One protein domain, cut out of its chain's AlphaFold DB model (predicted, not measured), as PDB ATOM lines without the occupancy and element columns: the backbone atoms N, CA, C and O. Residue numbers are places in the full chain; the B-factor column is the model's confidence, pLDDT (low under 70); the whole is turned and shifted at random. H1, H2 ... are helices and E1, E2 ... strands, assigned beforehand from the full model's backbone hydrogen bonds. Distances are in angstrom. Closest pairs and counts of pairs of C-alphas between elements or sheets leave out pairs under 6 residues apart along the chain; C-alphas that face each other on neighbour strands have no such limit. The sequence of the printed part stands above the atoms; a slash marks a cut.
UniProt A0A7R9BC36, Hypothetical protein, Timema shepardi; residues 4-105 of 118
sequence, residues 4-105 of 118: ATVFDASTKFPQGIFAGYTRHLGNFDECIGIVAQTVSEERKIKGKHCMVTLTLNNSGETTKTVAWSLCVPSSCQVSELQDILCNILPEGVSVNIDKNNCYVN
ATOM      1  N   ALA A   4      43.073   2.802 -28.498       60.12
ATOM      2  CA  ALA A   4      42.811   4.137 -27.963       60.12
ATOM      3  C   ALA A   4      41.444   4.264 -27.267       60.12
ATOM      4  O   ALA A   4      41.340   4.987 -26.284       60.12
ATOM      5  N   THR A   5      40.415   3.548 -27.731       62.00
ATOM      6  CA  THR A   5      39.045   3.664 -27.197       62.00
ATOM      7  C   THR A   5      38.894   3.024 -25.816       62.00
ATOM      8  O   THR A   5      38.279   3.608 -24.933       62.00
ATOM      9  N   VAL A   6      39.514   1.858 -25.595       68.75
ATOM     10  CA  VAL A   6      39.506   1.167 -24.290       68.75
ATOM     11  C   VAL A   6      40.253   1.984 -23.238       68.75
ATOM     12  O   VAL A   6      39.788   2.116 -22.109       68.75
ATOM     13  N   PHE A   7      41.391   2.571 -23.611       67.62
ATOM     14  CA  PHE A   7      42.179   3.379 -22.685       67.62
ATOM     15  C   PHE A   7      41.491   4.705 -22.335       67.62
ATOM     16  O   PHE A   7      41.517   5.110 -21.174       67.62
ATOM     17  N   ASP A   8      40.832   5.363 -23.293       59.84
ATOM     18  CA  ASP A   8      40.143   6.634 -23.031       59.84
ATOM     19  C   ASP A   8      38.898   6.472 -22.139       59.84
ATOM     20  O   ASP A   8      38.578   7.375 -21.370       59.84
ATOM     21  N   ALA A   9      38.248   5.300 -22.163       70.56
ATOM     22  CA  ALA A   9      37.115   4.979 -21.290       70.56
ATOM     23  C   ALA A   9      37.517   4.638 -19.837       70.56
ATOM     24  O   ALA A   9      36.668   4.598 -18.943       70.56
ATOM     25  N   SER A  10      38.805   4.381 -19.580       75.25
ATOM     26  CA  SER A  10      39.315   4.127 -18.230       75.25
ATOM     27  C   SER A  10      39.444   5.419 -17.415       75.25
ATOM     28  O   SER A  10      39.597   6.514 -17.962       75.25
ATOM     29  N   THR A  11      39.405   5.318 -16.084       72.31
ATOM     30  CA  THR A  11      39.700   6.482 -15.242       72.31
ATOM     31  C   THR A  11      41.153   6.906 -15.447       72.31
ATOM     32  O   THR A  11      42.081   6.158 -15.145       72.31
ATOM     33  N   LYS A  12      41.366   8.144 -15.905       71.94
ATOM     34  CA  LYS A  12      42.712   8.720 -16.008       71.94
ATOM     35  C   LYS A  12      43.303   8.921 -14.610       71.94
ATOM     36  O   LYS A  12      42.665   9.510 -13.735       71.94
ATOM     37  N   PHE A  13      44.526   8.418 -14.429       59.41
ATOM     38  CA  PHE A  13      45.293   8.517 -13.188       59.41
ATOM     39  C   PHE A  13      45.350   9.981 -12.708       59.41
ATOM     40  O   PHE A  13      45.553  10.887 -13.521       59.41
ATOM     41  N   PRO A  14      45.080  10.268 -11.429       57.16
ATOM     42  CA  PRO A  14      44.157  11.353 -11.143       57.16
ATOM     43  C   PRO A  14      44.837  12.571 -10.522       57.16
ATOM     44  O   PRO A  14      45.565  12.490  -9.538       57.16
ATOM     45  N   GLN A  15      44.449  13.737 -11.025       54.94
ATOM     46  CA  GLN A  15      44.610  15.024 -10.342       54.94
ATOM     47  C   GLN A  15      43.705  15.116  -9.084       54.94
ATOM     48  O   GLN A  15      43.929  15.946  -8.211       54.94
ATOM     49  N   GLY A  16      42.675  14.258  -8.975       58.31
ATOM     50  CA  GLY A  16      41.649  14.311  -7.921       58.31
ATOM     51  C   GLY A  16      41.946  13.534  -6.629       58.31
ATOM     52  O   GLY A  16      41.401  13.897  -5.590       58.31
ATOM     53  N   ILE A  17      42.834  12.530  -6.635       64.12
ATOM     54  CA  ILE A  17      43.215  11.818  -5.395       64.12
ATOM     55  C   ILE A  17      43.908  12.779  -4.421       64.12
ATOM     56  O   ILE A  17      43.596  12.784  -3.232       64.12
ATOM     57  N   PHE A  18      44.801  13.641  -4.920       63.16
ATOM     58  CA  PHE A  18      45.458  14.666  -4.097       63.16
ATOM     59  C   PHE A  18      44.480  15.725  -3.573       63.16
ATOM     60  O   PHE A  18      44.745  16.343  -2.547       63.16
ATOM     61  N   ALA A  19      43.333  15.897  -4.236       69.25
ATOM     62  CA  ALA A  19      42.249  16.765  -3.783       69.25
ATOM     63  C   ALA A  19      41.318  16.092  -2.750       69.25
ATOM     64  O   ALA A  19      40.345  16.705  -2.321       69.25
ATOM     65  N   GLY A  20      41.604  14.848  -2.339       72.38
ATOM     66  CA  GLY A  20      40.851  14.122  -1.313       72.38
ATOM     67  C   GLY A  20      39.686  13.279  -1.839       72.38
ATOM     68  O   GLY A  20      38.944  12.708  -1.040       72.38
ATOM     69  N   TYR A  21      39.517  13.156  -3.159       76.50
ATOM     70  CA  TYR A  21      38.524  12.241  -3.720       76.50
ATOM     71  C   TYR A  21      38.996  10.793  -3.576       76.50
ATOM     72  O   TYR A  21      40.072  10.415  -4.033       76.50
ATOM     73  N   THR A  22      38.166   9.967  -2.944       79.94
ATOM     74  CA  THR A  22      38.462   8.550  -2.680       79.94
ATOM     75  C   THR A  22      37.781   7.604  -3.662       79.94
ATOM     76  O   THR A  22      38.013   6.400  -3.593       79.94
ATOM     77  N   ARG A  23      36.931   8.106  -4.573       83.19
ATOM     78  CA  ARG A  23      36.216   7.293  -5.566       83.19
ATOM     79  C   ARG A  23      36.209   7.948  -6.944       83.19
ATOM     80  O   ARG A  23      35.714   9.061  -7.093       83.19
ATOM     81  N   HIS A  24      36.686   7.221  -7.948       84.25
ATOM     82  CA  HIS A  24      36.687   7.640  -9.345       84.25
ATOM     83  C   HIS A  24      35.997   6.588 -10.220       84.25
ATOM     84  O   HIS A  24      36.507   5.492 -10.416       84.25
ATOM     85  N   LEU A  25      34.809   6.911 -10.729       81.50
ATOM     86  CA  LEU A  25      33.967   5.949 -11.453       81.50
ATOM     87  C   LEU A  25      34.302   5.842 -12.948       81.50
ATOM     88  O   LEU A  25      33.951   4.840 -13.579       81.50
ATOM     89  N   GLY A  26      35.034   6.814 -13.502       79.56
ATOM     90  CA  GLY A  26      35.349   6.872 -14.933       79.56
ATOM     91  C   GLY A  26      34.087   6.904 -15.796       79.56
ATOM     92  O   GLY A  26      33.014   7.260 -15.307       79.56
ATOM     93  N   ASN A  27      34.211   6.515 -17.067       85.06
ATOM     94  CA  ASN A  27      33.081   6.457 -17.994       85.06
ATOM     95  C   ASN A  27      32.606   5.005 -18.164       85.06
ATOM     96  O   ASN A  27      33.144   4.245 -18.970       85.06
ATOM     97  N   PHE A  28      31.617   4.608 -17.355       87.75
ATOM     98  CA  PHE A  28      31.099   3.236 -17.316       87.75
ATOM     99  C   PHE A  28      30.442   2.819 -18.634       87.75
ATOM    100  O   PHE A  28      30.889   1.846 -19.244       87.75
ATOM    101  N   ASP A  29      29.443   3.583 -19.085       86.25
ATOM    102  CA  ASP A  29      28.625   3.245 -20.258       86.25
ATOM    103  C   ASP A  29      29.466   3.141 -21.532       86.25
ATOM    104  O   ASP A  29      29.332   2.180 -22.289       86.25
ATOM    105  N   GLU A  30      30.409   4.069 -21.721       84.62
ATOM    106  CA  GLU A  30      31.329   4.012 -22.857       84.62
ATOM    107  C   GLU A  30      32.210   2.769 -22.793       84.62
ATOM    108  O   GLU A  30      32.384   2.104 -23.805       84.62
ATOM    109  N   CYS A  31      32.736   2.406 -21.615       87.81
ATOM    110  CA  CYS A  31      33.593   1.232 -21.489       87.81
ATOM    111  C   CYS A  31      32.862  -0.057 -21.882       87.81
ATOM    112  O   CYS A  31      33.359  -0.827 -22.705       87.81
ATOM    113  N   ILE A  32      31.679  -0.299 -21.315       87.50
ATOM    114  CA  ILE A  32      30.912  -1.518 -21.599       87.50
ATOM    115  C   ILE A  32      30.286  -1.495 -23.005       87.50
ATOM    116  O   ILE A  32      30.012  -2.550 -23.577       87.50
ATOM    117  N   GLY A  33      30.094  -0.305 -23.584       84.56
ATOM    118  CA  GLY A  33      29.604  -0.098 -24.945       84.56
ATOM    119  C   GLY A  33      30.640  -0.373 -26.040       84.56
ATOM    120  O   GLY A  33      30.270  -0.488 -27.210       84.56
ATOM    121  N   ILE A  34      31.928  -0.523 -25.700       82.00
ATOM    122  CA  ILE A  34      32.972  -0.806 -26.693       82.00
ATOM    123  C   ILE A  34      32.744  -2.183 -27.319       82.00
ATOM    124  O   ILE A  34      32.935  -3.222 -26.683       82.00
ATOM    125  N   VAL A  35      32.434  -2.173 -28.615       79.12
ATOM    126  CA  VAL A  35      32.446  -3.344 -29.497       79.12
ATOM    127  C   VAL A  35      33.394  -3.047 -30.654       79.12
ATOM    128  O   VAL A  35      32.993  -2.565 -31.712       79.12
ATOM    129  N   ALA A  36      34.686  -3.300 -30.449       70.88
ATOM    130  CA  ALA A  36      35.687  -3.087 -31.488       70.88
ATOM    131  C   ALA A  36      35.809  -4.341 -32.369       70.88
ATOM    132  O   ALA A  36      36.118  -5.435 -31.885       70.88
ATOM    133  N   GLN A  37      35.578  -4.183 -33.676       61.62
ATOM    134  CA  GLN A  37      35.913  -5.193 -34.681       61.62
ATOM    135  C   GLN A  37      37.369  -5.006 -35.110       61.62
ATOM    136  O   GLN A  37      37.773  -3.919 -35.518       61.62
ATOM    137  N   THR A  38      38.166  -6.066 -34.998       58.09
ATOM    138  CA  THR A  38      39.544  -6.068 -35.504       58.09
ATOM    139  C   THR A  38      39.529  -6.322 -37.016       58.09
ATOM    140  O   THR A  38      38.709  -7.095 -37.493       58.09
ATOM    141  N   VAL A  39      40.472  -5.729 -37.764       56.84
ATOM    142  CA  VAL A  39      40.670  -5.915 -39.231       56.84
ATOM    143  C   VAL A  39      40.918  -7.386 -39.629       56.84
ATOM    144  O   VAL A  39      40.876  -7.731 -40.801       56.84
ATOM    145  N   SER A  40      41.154  -8.271 -38.658       52.44
ATOM    146  CA  SER A  40      41.097  -9.723 -38.831       52.44
ATOM    147  C   SER A  40      39.745 -10.210 -38.292       52.44
ATOM    148  O   SER A  40      39.530 -10.231 -37.079       52.44
ATOM    149  N   GLU A  41      38.835 -10.520 -39.215       56.78
ATOM    150  CA  GLU A  41      37.368 -10.630 -39.099       56.78
ATOM    151  C   GLU A  41      36.778 -11.652 -38.096       56.78
ATOM    152  O   GLU A  41      35.589 -11.942 -38.155       56.78
ATOM    153  N   GLU A  42      37.523 -12.168 -37.115       56.88
ATOM    154  CA  GLU A  42      37.006 -13.224 -36.220       56.88
ATOM    155  C   GLU A  42      36.981 -12.876 -34.726       56.88
ATOM    156  O   GLU A  42      36.402 -13.620 -33.936       56.88
ATOM    157  N   ARG A  43      37.562 -11.748 -34.288       58.22
ATOM    158  CA  ARG A  43      37.595 -11.398 -32.852       58.22
ATOM    159  C   ARG A  43      36.933 -10.052 -32.568       58.22
ATOM    160  O   ARG A  43      37.528  -8.991 -32.767       58.22
ATOM    161  N   LYS A  44      35.697 -10.116 -32.059       71.44
ATOM    162  CA  LYS A  44      34.998  -8.984 -31.435       71.44
ATOM    163  C   LYS A  44      35.594  -8.752 -30.048       71.44
ATOM    164  O   LYS A  44      35.515  -9.630 -29.192       71.44
ATOM    165  N   ILE A  45      36.187  -7.584 -29.829       78.50
ATOM    166  CA  ILE A  45      36.663  -7.174 -28.508       78.50
ATOM    167  C   ILE A  45      35.521  -6.427 -27.832       78.50
ATOM    168  O   ILE A  45      35.066  -5.405 -28.347       78.50
ATOM    169  N   LYS A  46      35.064  -6.946 -26.690       85.19
ATOM    170  CA  LYS A  46      34.138  -6.241 -25.805       85.19
ATOM    171  C   LYS A  46      34.922  -5.540 -24.704       85.19
ATOM    172  O   LYS A  46      35.926  -6.076 -24.230       85.19
ATOM    173  N   GLY A  47      34.470  -4.364 -24.297       87.00
ATOM    174  CA  GLY A  47      34.971  -3.723 -23.089       87.00
ATOM    175  C   GLY A  47      34.394  -4.360 -21.823       87.00
ATOM    176  O   GLY A  47      33.283  -4.892 -21.808       87.00
ATOM    177  N   LYS A  48      35.186  -4.324 -20.758       88.38
ATOM    178  CA  LYS A  48      34.844  -4.741 -19.407       88.38
ATOM    179  C   LYS A  48      35.259  -3.644 -18.446       88.38
ATOM    180  O   LYS A  48      36.426  -3.255 -18.411       88.38
ATOM    181  N   HIS A  49      34.313  -3.173 -17.650       91.19
ATOM    182  CA  HIS A  49      34.557  -2.176 -16.620       91.19
ATOM    183  C   HIS A  49      34.782  -2.875 -15.285       91.19
ATOM    184  O   HIS A  49      33.932  -3.647 -14.866       91.19
ATOM    185  N   CYS A  50      35.915  -2.635 -14.631       90.25
ATOM    186  CA  CYS A  50      36.236  -3.208 -13.326       90.25
ATOM    187  C   CYS A  50      36.520  -2.107 -12.305       90.25
ATOM    188  O   CYS A  50      37.347  -1.229 -12.556       90.25
ATOM    189  N   MET A  51      35.900  -2.185 -11.125       89.62
ATOM    190  CA  MET A  51      36.237  -1.313  -9.996       89.62
ATOM    191  C   MET A  51      37.375  -1.913  -9.168       89.62
ATOM    192  O   MET A  51      37.273  -3.024  -8.647       89.62
ATOM    193  N   VAL A  52      38.449  -1.149  -9.009       88.81
ATOM    194  CA  VAL A  52      39.647  -1.524  -8.257       88.81
ATOM    195  C   VAL A  52      39.704  -0.689  -6.987       88.81
ATOM    196  O   VAL A  52      39.518   0.524  -7.035       88.81
ATOM    197  N   THR A  53      39.996  -1.311  -5.849       88.44
ATOM    198  CA  THR A  53      40.218  -0.616  -4.577       88.44
ATOM    199  C   THR A  53      41.679  -0.733  -4.172       88.44
ATOM    200  O   THR A  53      42.198  -1.823  -3.957       88.44
ATOM    201  N   LEU A  54      42.346   0.405  -4.063       86.50
ATOM    202  CA  LEU A  54      43.712   0.552  -3.592       86.50
ATOM    203  C   LEU A  54      43.682   0.935  -2.116       86.50
ATOM    204  O   LEU A  54      42.960   1.854  -1.732       86.50
ATOM    205  N   THR A  55      44.476   0.267  -1.289       86.00
ATOM    206  CA  THR A  55      44.658   0.639   0.116       86.00
ATOM    207  C   THR A  55      46.112   1.019   0.343       86.00
ATOM    208  O   THR A  55      47.024   0.235   0.097       86.00
ATOM    209  N   LEU A  56      46.323   2.252   0.791       82.94
ATOM    210  CA  LEU A  56      47.631   2.779   1.150       82.94
ATOM    211  C   LEU A  56      47.896   2.458   2.621       82.94
ATOM    212  O   LEU A  56      47.209   2.976   3.507       82.94
ATOM    213  N   ASN A  57      48.904   1.624   2.867       74.50
ATOM    214  CA  ASN A  57      49.353   1.280   4.209       74.50
ATOM    215  C   ASN A  57      50.583   2.128   4.539       74.50
ATOM    216  O   ASN A  57      51.706   1.755   4.210       74.50
ATOM    217  N   ASN A  58      50.378   3.284   5.170       70.56
ATOM    218  CA  ASN A  58      51.483   4.077   5.700       70.56
ATOM    219  C   ASN A  58      51.645   3.769   7.193       70.56
ATOM    220  O   ASN A  58      50.666   3.769   7.936       70.56
ATOM    221  N   SER A  59      52.871   3.505   7.638       62.72
ATOM    222  CA  SER A  59      53.220   3.031   8.984       62.72
ATOM    223  C   SER A  59      52.962   4.038  10.122       62.72
ATOM    224  O   SER A  59      53.329   3.769  11.263       62.72
ATOM    225  N   GLY A  60      52.290   5.164   9.849       64.38
ATOM    226  CA  GLY A  60      51.937   6.183  10.844       64.38
ATOM    227  C   GLY A  60      50.673   7.012  10.567       64.38
ATOM    228  O   GLY A  60      50.409   7.940  11.323       64.38
ATOM    229  N   GLU A  61      49.875   6.706   9.536       62.56
ATOM    230  CA  GLU A  61      48.617   7.419   9.227       62.56
ATOM    231  C   GLU A  61      47.458   6.438   8.981       62.56
ATOM    232  O   GLU A  61      47.667   5.301   8.564       62.56
ATOM    233  N   THR A  62      46.220   6.898   9.215       66.38
ATOM    234  CA  THR A  62      44.969   6.203   8.854       66.38
ATOM    235  C   THR A  62      45.036   5.590   7.456       66.38
ATOM    236  O   THR A  62      45.450   6.259   6.508       66.38
ATOM    237  N   THR A  63      44.573   4.346   7.322       72.69
ATOM    238  CA  THR A  63      44.490   3.629   6.045       72.69
ATOM    239  C   THR A  63      43.676   4.439   5.035       72.69
ATOM    240  O   THR A  63      42.484   4.690   5.221       72.69
ATOM    241  N   LYS A  64      44.320   4.885   3.952       81.00
ATOM    242  CA  LYS A  64      43.645   5.628   2.879       81.00
ATOM    243  C   LYS A  64      43.236   4.644   1.794       81.00
ATOM    244  O   LYS A  64      44.086   4.058   1.126       81.00
ATOM    245  N   THR A  65      41.932   4.459   1.630       84.31
ATOM    246  CA  THR A  65      41.360   3.626   0.569       84.31
ATOM    247  C   THR A  65      40.916   4.501  -0.593       84.31
ATOM    248  O   THR A  65      40.107   5.412  -0.403       84.31
ATOM    249  N   VAL A  66      41.398   4.200  -1.792       84.25
ATOM    250  CA  VAL A  66      40.963   4.840  -3.032       84.25
ATOM    251  C   VAL A  66      40.373   3.783  -3.943       84.25
ATOM    252  O   VAL A  66      41.021   2.786  -4.233       84.25
ATOM    253  N   ALA A  67      39.162   4.008  -4.429       86.31
ATOM    254  CA  ALA A  67      38.540   3.156  -5.423       86.31
ATOM    255  C   ALA A  67      38.501   3.871  -6.778       86.31
ATOM    256  O   ALA A  67      38.139   5.044  -6.867       86.31
ATOM    257  N   TRP A  68      38.876   3.179  -7.844       86.38
ATOM    258  CA  TRP A  68      38.916   3.729  -9.194       86.38
ATOM    259  C   TRP A  68      38.536   2.672 -10.223       86.38
ATOM    260  O   TRP A  68      38.746   1.480 -10.000       86.38
ATOM    261  N   SER A  69      37.954   3.097 -11.339       87.69
ATOM    262  CA  SER A  69      37.543   2.180 -12.396       87.69
ATOM    263  C   SER A  69      38.579   2.032 -13.504       87.69
ATOM    264  O   SER A  69      39.191   3.004 -13.955       87.69
ATOM    265  N   LEU A  70      38.712   0.805 -13.997       87.88
ATOM    266  CA  LEU A  70      39.576   0.448 -15.109       87.88
ATOM    267  C   LEU A  70      38.745  -0.188 -16.226       87.88
ATOM    268  O   LEU A  70      37.962  -1.107 -15.981       87.88
ATOM    269  N   CYS A  71      38.944   0.291 -17.453       87.50
ATOM    270  CA  CYS A  71      38.356  -0.312 -18.641       87.50
ATOM    271  C   CYS A  71      39.366  -1.251 -19.294       87.50
ATOM    272  O   CYS A  71      40.478  -0.841 -19.629       87.50
ATOM    273  N   VAL A  72      38.992  -2.516 -19.450       87.00
ATOM    274  CA  VAL A  72      39.864  -3.580 -19.961       87.00
ATOM    275  C   VAL A  72      39.109  -4.435 -20.973       87.00
ATOM    276  O   VAL A  72      37.883  -4.429 -20.981       87.00
ATOM    277  N   PRO A  73      39.785  -5.197 -21.839       86.12
ATOM    278  CA  PRO A  73      39.102  -6.149 -22.707       86.12
ATOM    279  C   PRO A  73      38.378  -7.234 -21.895       86.12
ATOM    280  O   PRO A  73      38.868  -7.679 -20.855       86.12
ATOM    281  N   SER A  74      37.256  -7.737 -22.410       85.00
ATOM    282  CA  SER A  74      36.482  -8.828 -21.801       85.00
ATOM    283  C   SER A  74      37.297 -10.103 -21.568       85.00
ATOM    284  O   SER A  74      36.992 -10.867 -20.660       85.00
ATOM    285  N   SER A  75      38.354 -10.314 -22.356       82.88
ATOM    286  CA  SER A  75      39.266 -11.458 -22.258       82.88
ATOM    287  C   SER A  75      40.149 -11.454 -21.009       82.88
ATOM    288  O   SER A  75      40.700 -12.492 -20.661       82.88
ATOM    289  N   CYS A  76      40.334 -10.298 -20.369       84.38
ATOM    290  CA  CYS A  76      41.264 -10.153 -19.256       84.38
ATOM    291  C   CYS A  76      40.679 -10.755 -17.974       84.38
ATOM    292  O   CYS A  76      39.509 -10.531 -17.675       84.38
ATOM    293  N   GLN A  77      41.453 -11.493 -17.186       86.00
ATOM    294  CA  GLN A  77      40.999 -12.043 -15.902       86.00
ATOM    295  C   GLN A  77      41.378 -11.150 -14.715       86.00
ATOM    296  O   GLN A  77      42.272 -10.315 -14.799       86.00
ATOM    297  N   VAL A  78      40.687 -11.324 -13.584       87.12
ATOM    298  CA  VAL A  78      40.932 -10.530 -12.364       87.12
ATOM    299  C   VAL A  78      42.357 -10.725 -11.831       87.12
ATOM    300  O   VAL A  78      42.960  -9.766 -11.360       87.12
ATOM    301  N   SER A  79      42.914 -11.932 -11.957       84.50
ATOM    302  CA  SER A  79      44.296 -12.234 -11.563       84.50
ATOM    303  C   SER A  79      45.317 -11.449 -12.386       84.50
ATOM    304  O   SER A  79      46.189 -10.801 -11.820       84.50
ATOM    305  N   GLU A  80      45.151 -11.418 -13.711       85.31
ATOM    306  CA  GLU A  80      46.048 -10.680 -14.609       85.31
ATOM    307  C   GLU A  80      46.032  -9.176 -14.308       85.31
ATOM    308  O   GLU A  80      47.069  -8.515 -14.344       85.31
ATOM    309  N   LEU A  81      44.862  -8.628 -13.966       85.94
ATOM    310  CA  LEU A  81      44.747  -7.226 -13.563       85.94
ATOM    311  C   LEU A  81      45.475  -6.932 -12.262       85.94
ATOM    312  O   LEU A  81      46.089  -5.873 -12.140       85.94
ATOM    313  N   GLN A  82      45.403  -7.848 -11.300       86.50
ATOM    314  CA  GLN A  82      46.088  -7.682 -10.029       86.50
ATOM    315  C   GLN A  82      47.605  -7.670 -10.235       86.50
ATOM    316  O   GLN A  82      48.267  -6.764  -9.735       86.50
ATOM    317  N   ASP A  83      48.137  -8.579 -11.053       85.94
ATOM    318  CA  ASP A  83      49.567  -8.643 -11.364       85.94
ATOM    319  C   ASP A  83      50.059  -7.379 -12.085       85.94
ATOM    320  O   ASP A  83      51.088  -6.803 -11.725       85.94
ATOM    321  N   ILE A  84      49.309  -6.894 -13.082       84.69
ATOM    322  CA  ILE A  84      49.653  -5.667 -13.815       84.69
ATOM    323  C   ILE A  84      49.667  -4.461 -12.872       84.69
ATOM    324  O   ILE A  84      50.594  -3.651 -12.915       84.69
ATOM    325  N   LEU A  85      48.661  -4.335 -12.006       84.12
ATOM    326  CA  LEU A  85      48.564  -3.214 -11.077       84.12
ATOM    327  C   LEU A  85      49.649  -3.260 -10.002       84.12
ATOM    328  O   LEU A  85      50.219  -2.217  -9.687       84.12
ATOM    329  N   CYS A  86      49.989  -4.446  -9.497       82.56
ATOM    330  CA  CYS A  86      51.097  -4.624  -8.560       82.56
ATOM    331  C   CYS A  86      52.451  -4.229  -9.170       82.56
ATOM    332  O   CYS A  86      53.293  -3.703  -8.457       82.56
ATOM    333  N   ASN A  87      52.653  -4.422 -10.479       84.06
ATOM    334  CA  ASN A  87      53.889  -4.010 -11.158       84.06
ATOM    335  C   ASN A  87      53.988  -2.493 -11.396       84.06
ATOM    336  O   ASN A  87      55.088  -1.963 -11.542       84.06
ATOM    337  N   ILE A  88      52.854  -1.798 -11.497       83.81
ATOM    338  CA  ILE A  88      52.809  -0.355 -11.785       83.81
ATOM    339  C   ILE A  88      52.849   0.472 -10.496       83.81
ATOM    340  O   ILE A  88      53.357   1.595 -10.493       83.81
ATOM    341  N   LEU A  89      52.277  -0.050  -9.410       82.94
ATOM    342  CA  LEU A  89      52.133   0.681  -8.158       82.94
ATOM    343  C   LEU A  89      53.379   0.545  -7.269       82.94
ATOM    344  O   LEU A  89      54.005  -0.511  -7.234       82.94
ATOM    345  N   PRO A  90      53.742   1.608  -6.529       80.31
ATOM    346  CA  PRO A  90      54.869   1.567  -5.608       80.31
ATOM    347  C   PRO A  90      54.604   0.625  -4.426       80.31
ATOM    348  O   PRO A  90      53.456   0.369  -4.047       80.31
ATOM    349  N   GLU A  91      55.683   0.157  -3.798       78.12
ATOM    350  CA  GLU A  91      55.616  -0.644  -2.575       78.12
ATOM    351  C   GLU A  91      54.832   0.090  -1.467       78.12
ATOM    352  O   GLU A  91      54.974   1.299  -1.275       78.12
ATOM    353  N   GLY A  92      53.977  -0.640  -0.739       76.88
ATOM    354  CA  GLY A  92      53.101  -0.087   0.310       76.88
ATOM    355  C   GLY A  92      51.645   0.167  -0.112       76.88
ATOM    356  O   GLY A  92      50.828   0.575   0.718       76.88
ATOM    357  N   VAL A  93      51.294  -0.116  -1.373       83.00
ATOM    358  CA  VAL A  93      49.912  -0.096  -1.876       83.00
ATOM    359  C   VAL A  93      49.395  -1.525  -2.026       83.00
ATOM    360  O   VAL A  93      49.967  -2.312  -2.772       83.00
ATOM    361  N   SER A  94      48.295  -1.870  -1.353       85.75
ATOM    362  CA  SER A  94      47.599  -3.135  -1.595       85.75
ATOM    363  C   SER A  94      46.446  -2.947  -2.578       85.75
ATOM    364  O   SER A  94      45.667  -1.996  -2.489       85.75
ATOM    365  N   VAL A  95      46.349  -3.861  -3.541       88.12
ATOM    366  CA  VAL A  95      45.338  -3.844  -4.603       88.12
ATOM    367  C   VAL A  95      44.283  -4.900  -4.297       88.12
ATOM    368  O   VAL A  95      44.603  -6.082  -4.181       88.12
ATOM    369  N   ASN A  96      43.021  -4.491  -4.206       87.94
ATOM    370  CA  ASN A  96      41.870  -5.372  -4.048       87.94
ATOM    371  C   ASN A  96      40.912  -5.187  -5.234       87.94
ATOM    372  O   ASN A  96      40.473  -4.072  -5.523       87.94
ATOM    373  N   ILE A  97      40.604  -6.284  -5.924       87.44
ATOM    374  CA  ILE A  97      39.700  -6.316  -7.074       87.44
ATOM    375  C   ILE A  97      38.649  -7.388  -6.799       87.44
ATOM    376  O   ILE A  97      38.968  -8.574  -6.733       87.44
ATOM    377  N   ASP A  98      37.394  -6.971  -6.656       86.38
ATOM    378  CA  ASP A  98      36.269  -7.895  -6.521       86.38
ATOM    379  C   ASP A  98      35.746  -8.265  -7.915       86.38
ATOM    380  O   ASP A  98      35.438  -7.390  -8.729       86.38
ATOM    381  N   LYS A  99      35.613  -9.567  -8.184       85.00
ATOM    382  CA  LYS A  99      35.067 -10.086  -9.444       85.00
ATOM    383  C   LYS A  99      33.637  -9.599  -9.696       85.00
ATOM    384  O   LYS A  99      33.277  -9.403 -10.852       85.00
ATOM    385  N   ASN A 100      32.850  -9.371  -8.647       84.69
ATOM    386  CA  ASN A 100      31.474  -8.882  -8.757       84.69
ATOM    387  C   ASN A 100      31.404  -7.415  -9.194       84.69
ATOM    388  O   ASN A 100      30.377  -6.971  -9.691       84.69
ATOM    389  N   ASN A 101      32.502  -6.669  -9.052       86.56
ATOM    390  CA  ASN A 101      32.594  -5.285  -9.504       86.56
ATOM    391  C   ASN A 101      33.172  -5.159 -10.923       86.56
ATOM    392  O   ASN A 101      33.594  -4.069 -11.317       86.56
ATOM    393  N   CYS A 102      33.229  -6.266 -11.667       88.81
ATOM    394  CA  CYS A 102      33.635  -6.311 -13.062       88.81
ATOM    395  C   CYS A 102      32.430  -6.607 -13.958       88.81
ATOM    396  O   CYS A 102      31.908  -7.720 -13.953       88.81
ATOM    397  N   TYR A 103      32.040  -5.634 -14.774       88.94
ATOM    398  CA  TYR A 103      30.850  -5.674 -15.611       88.94
ATOM    399  C   TYR A 103      31.214  -5.708 -17.092       88.94
ATOM    400  O   TYR A 103      32.068  -4.956 -17.565       88.94
ATOM    401  N   VAL A 104      30.532  -6.578 -17.829       88.62
ATOM    402  CA  VAL A 104      30.578  -6.669 -19.291       88.62
ATOM    403  C   VAL A 104      29.160  -6.449 -19.797       88.62
ATOM    404  O   VAL A 104      28.206  -6.866 -19.145       88.62
ATOM    405  N   ASN A 105      29.015  -5.812 -20.959       83.38
ATOM    406  CA  ASN A 105      27.723  -5.733 -21.628       83.38
ATOM    407  C   ASN A 105      27.354  -7.112 -22.206       83.38
ATOM    408  O   ASN A 105      27.816  -7.523 -23.284       83.38
TER     409      ASN A 105
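AT A GLANCE: This is residues 4 to 105 of the 118 residues of the protein "Hypothetical protein" of Timema shepardi (UniProt A0A7R9BC36). A long, twisted sheet has E2 running between E3 on one side and E1 and E4 on the other, with helix H3 over one face and the short helices H1 and H2 over the opposite face. At one end the hairpin of E1 and E2 reaches out, and residues 38 to 43 stick out. The printed part has 102 residues, with named elements in the order H1 H2 E1 E2 E3 H3 E4, class mixed; E1 E2 E3 form a meander, each strand the antiparallel neighbour of the one before. It is only just compact, close to loose, with a radius of gyration of the C-alphas of 14.9 A and spans of 55 by 25 by 23 A.

HOW THE PARTS SIT: E2, residues 44 to 56, is antiparallel to E3, residues 64 to 73, with N 52 and O 68 2.8 A apart. On the other side of E2 are E1, residues 35 to 37, with N 36 and O 45 3.0 A apart, and E4, residues 93 to 104, with N 53 and O 96 2.8 A apart; both are antiparallel to E2. E4 bends by 63 degrees at residue 100. H2, residues 28 to 33, is over E2 at a height over the sheet of 7.4 A, along the strands; its closest C-alphas to E2 are those of Ile 32 and Gly 47, 4.9 A. H1, residues 4 to 8, is on the same face, over E3; the closest C-alphas are those of Val 6 and Cys 71, 6.0 A. H3, residues 78 to 88, is on the opposite face, over E2, slantwise at 57 degrees on the local plane, only just short of across. In H1, H2 and H3 every O i to N i+4 pair is within hydrogen-bond range.

IN THESE COORDINATES: E2 spans 36.9 A from C-alpha 44 at (34.998, -8.984, -31.435), E3 28.5 A, E4 26.8 A and H3 15.7 A. H1 begins at C-alpha 4 (42.811, 4.137, -27.963); E4 ends at C-alpha 104 (30.578, -6.669, -19.291).

THE WHOLE: The two C-alphas farthest apart, of Glu 41 and Gly 60, are 54.7 A apart. The printed part has no cut; H1 to H2 is a long link. pLDDT is under 70 at residues 4 to 8, 13 to 19, 37 to 43 and 59 to 62.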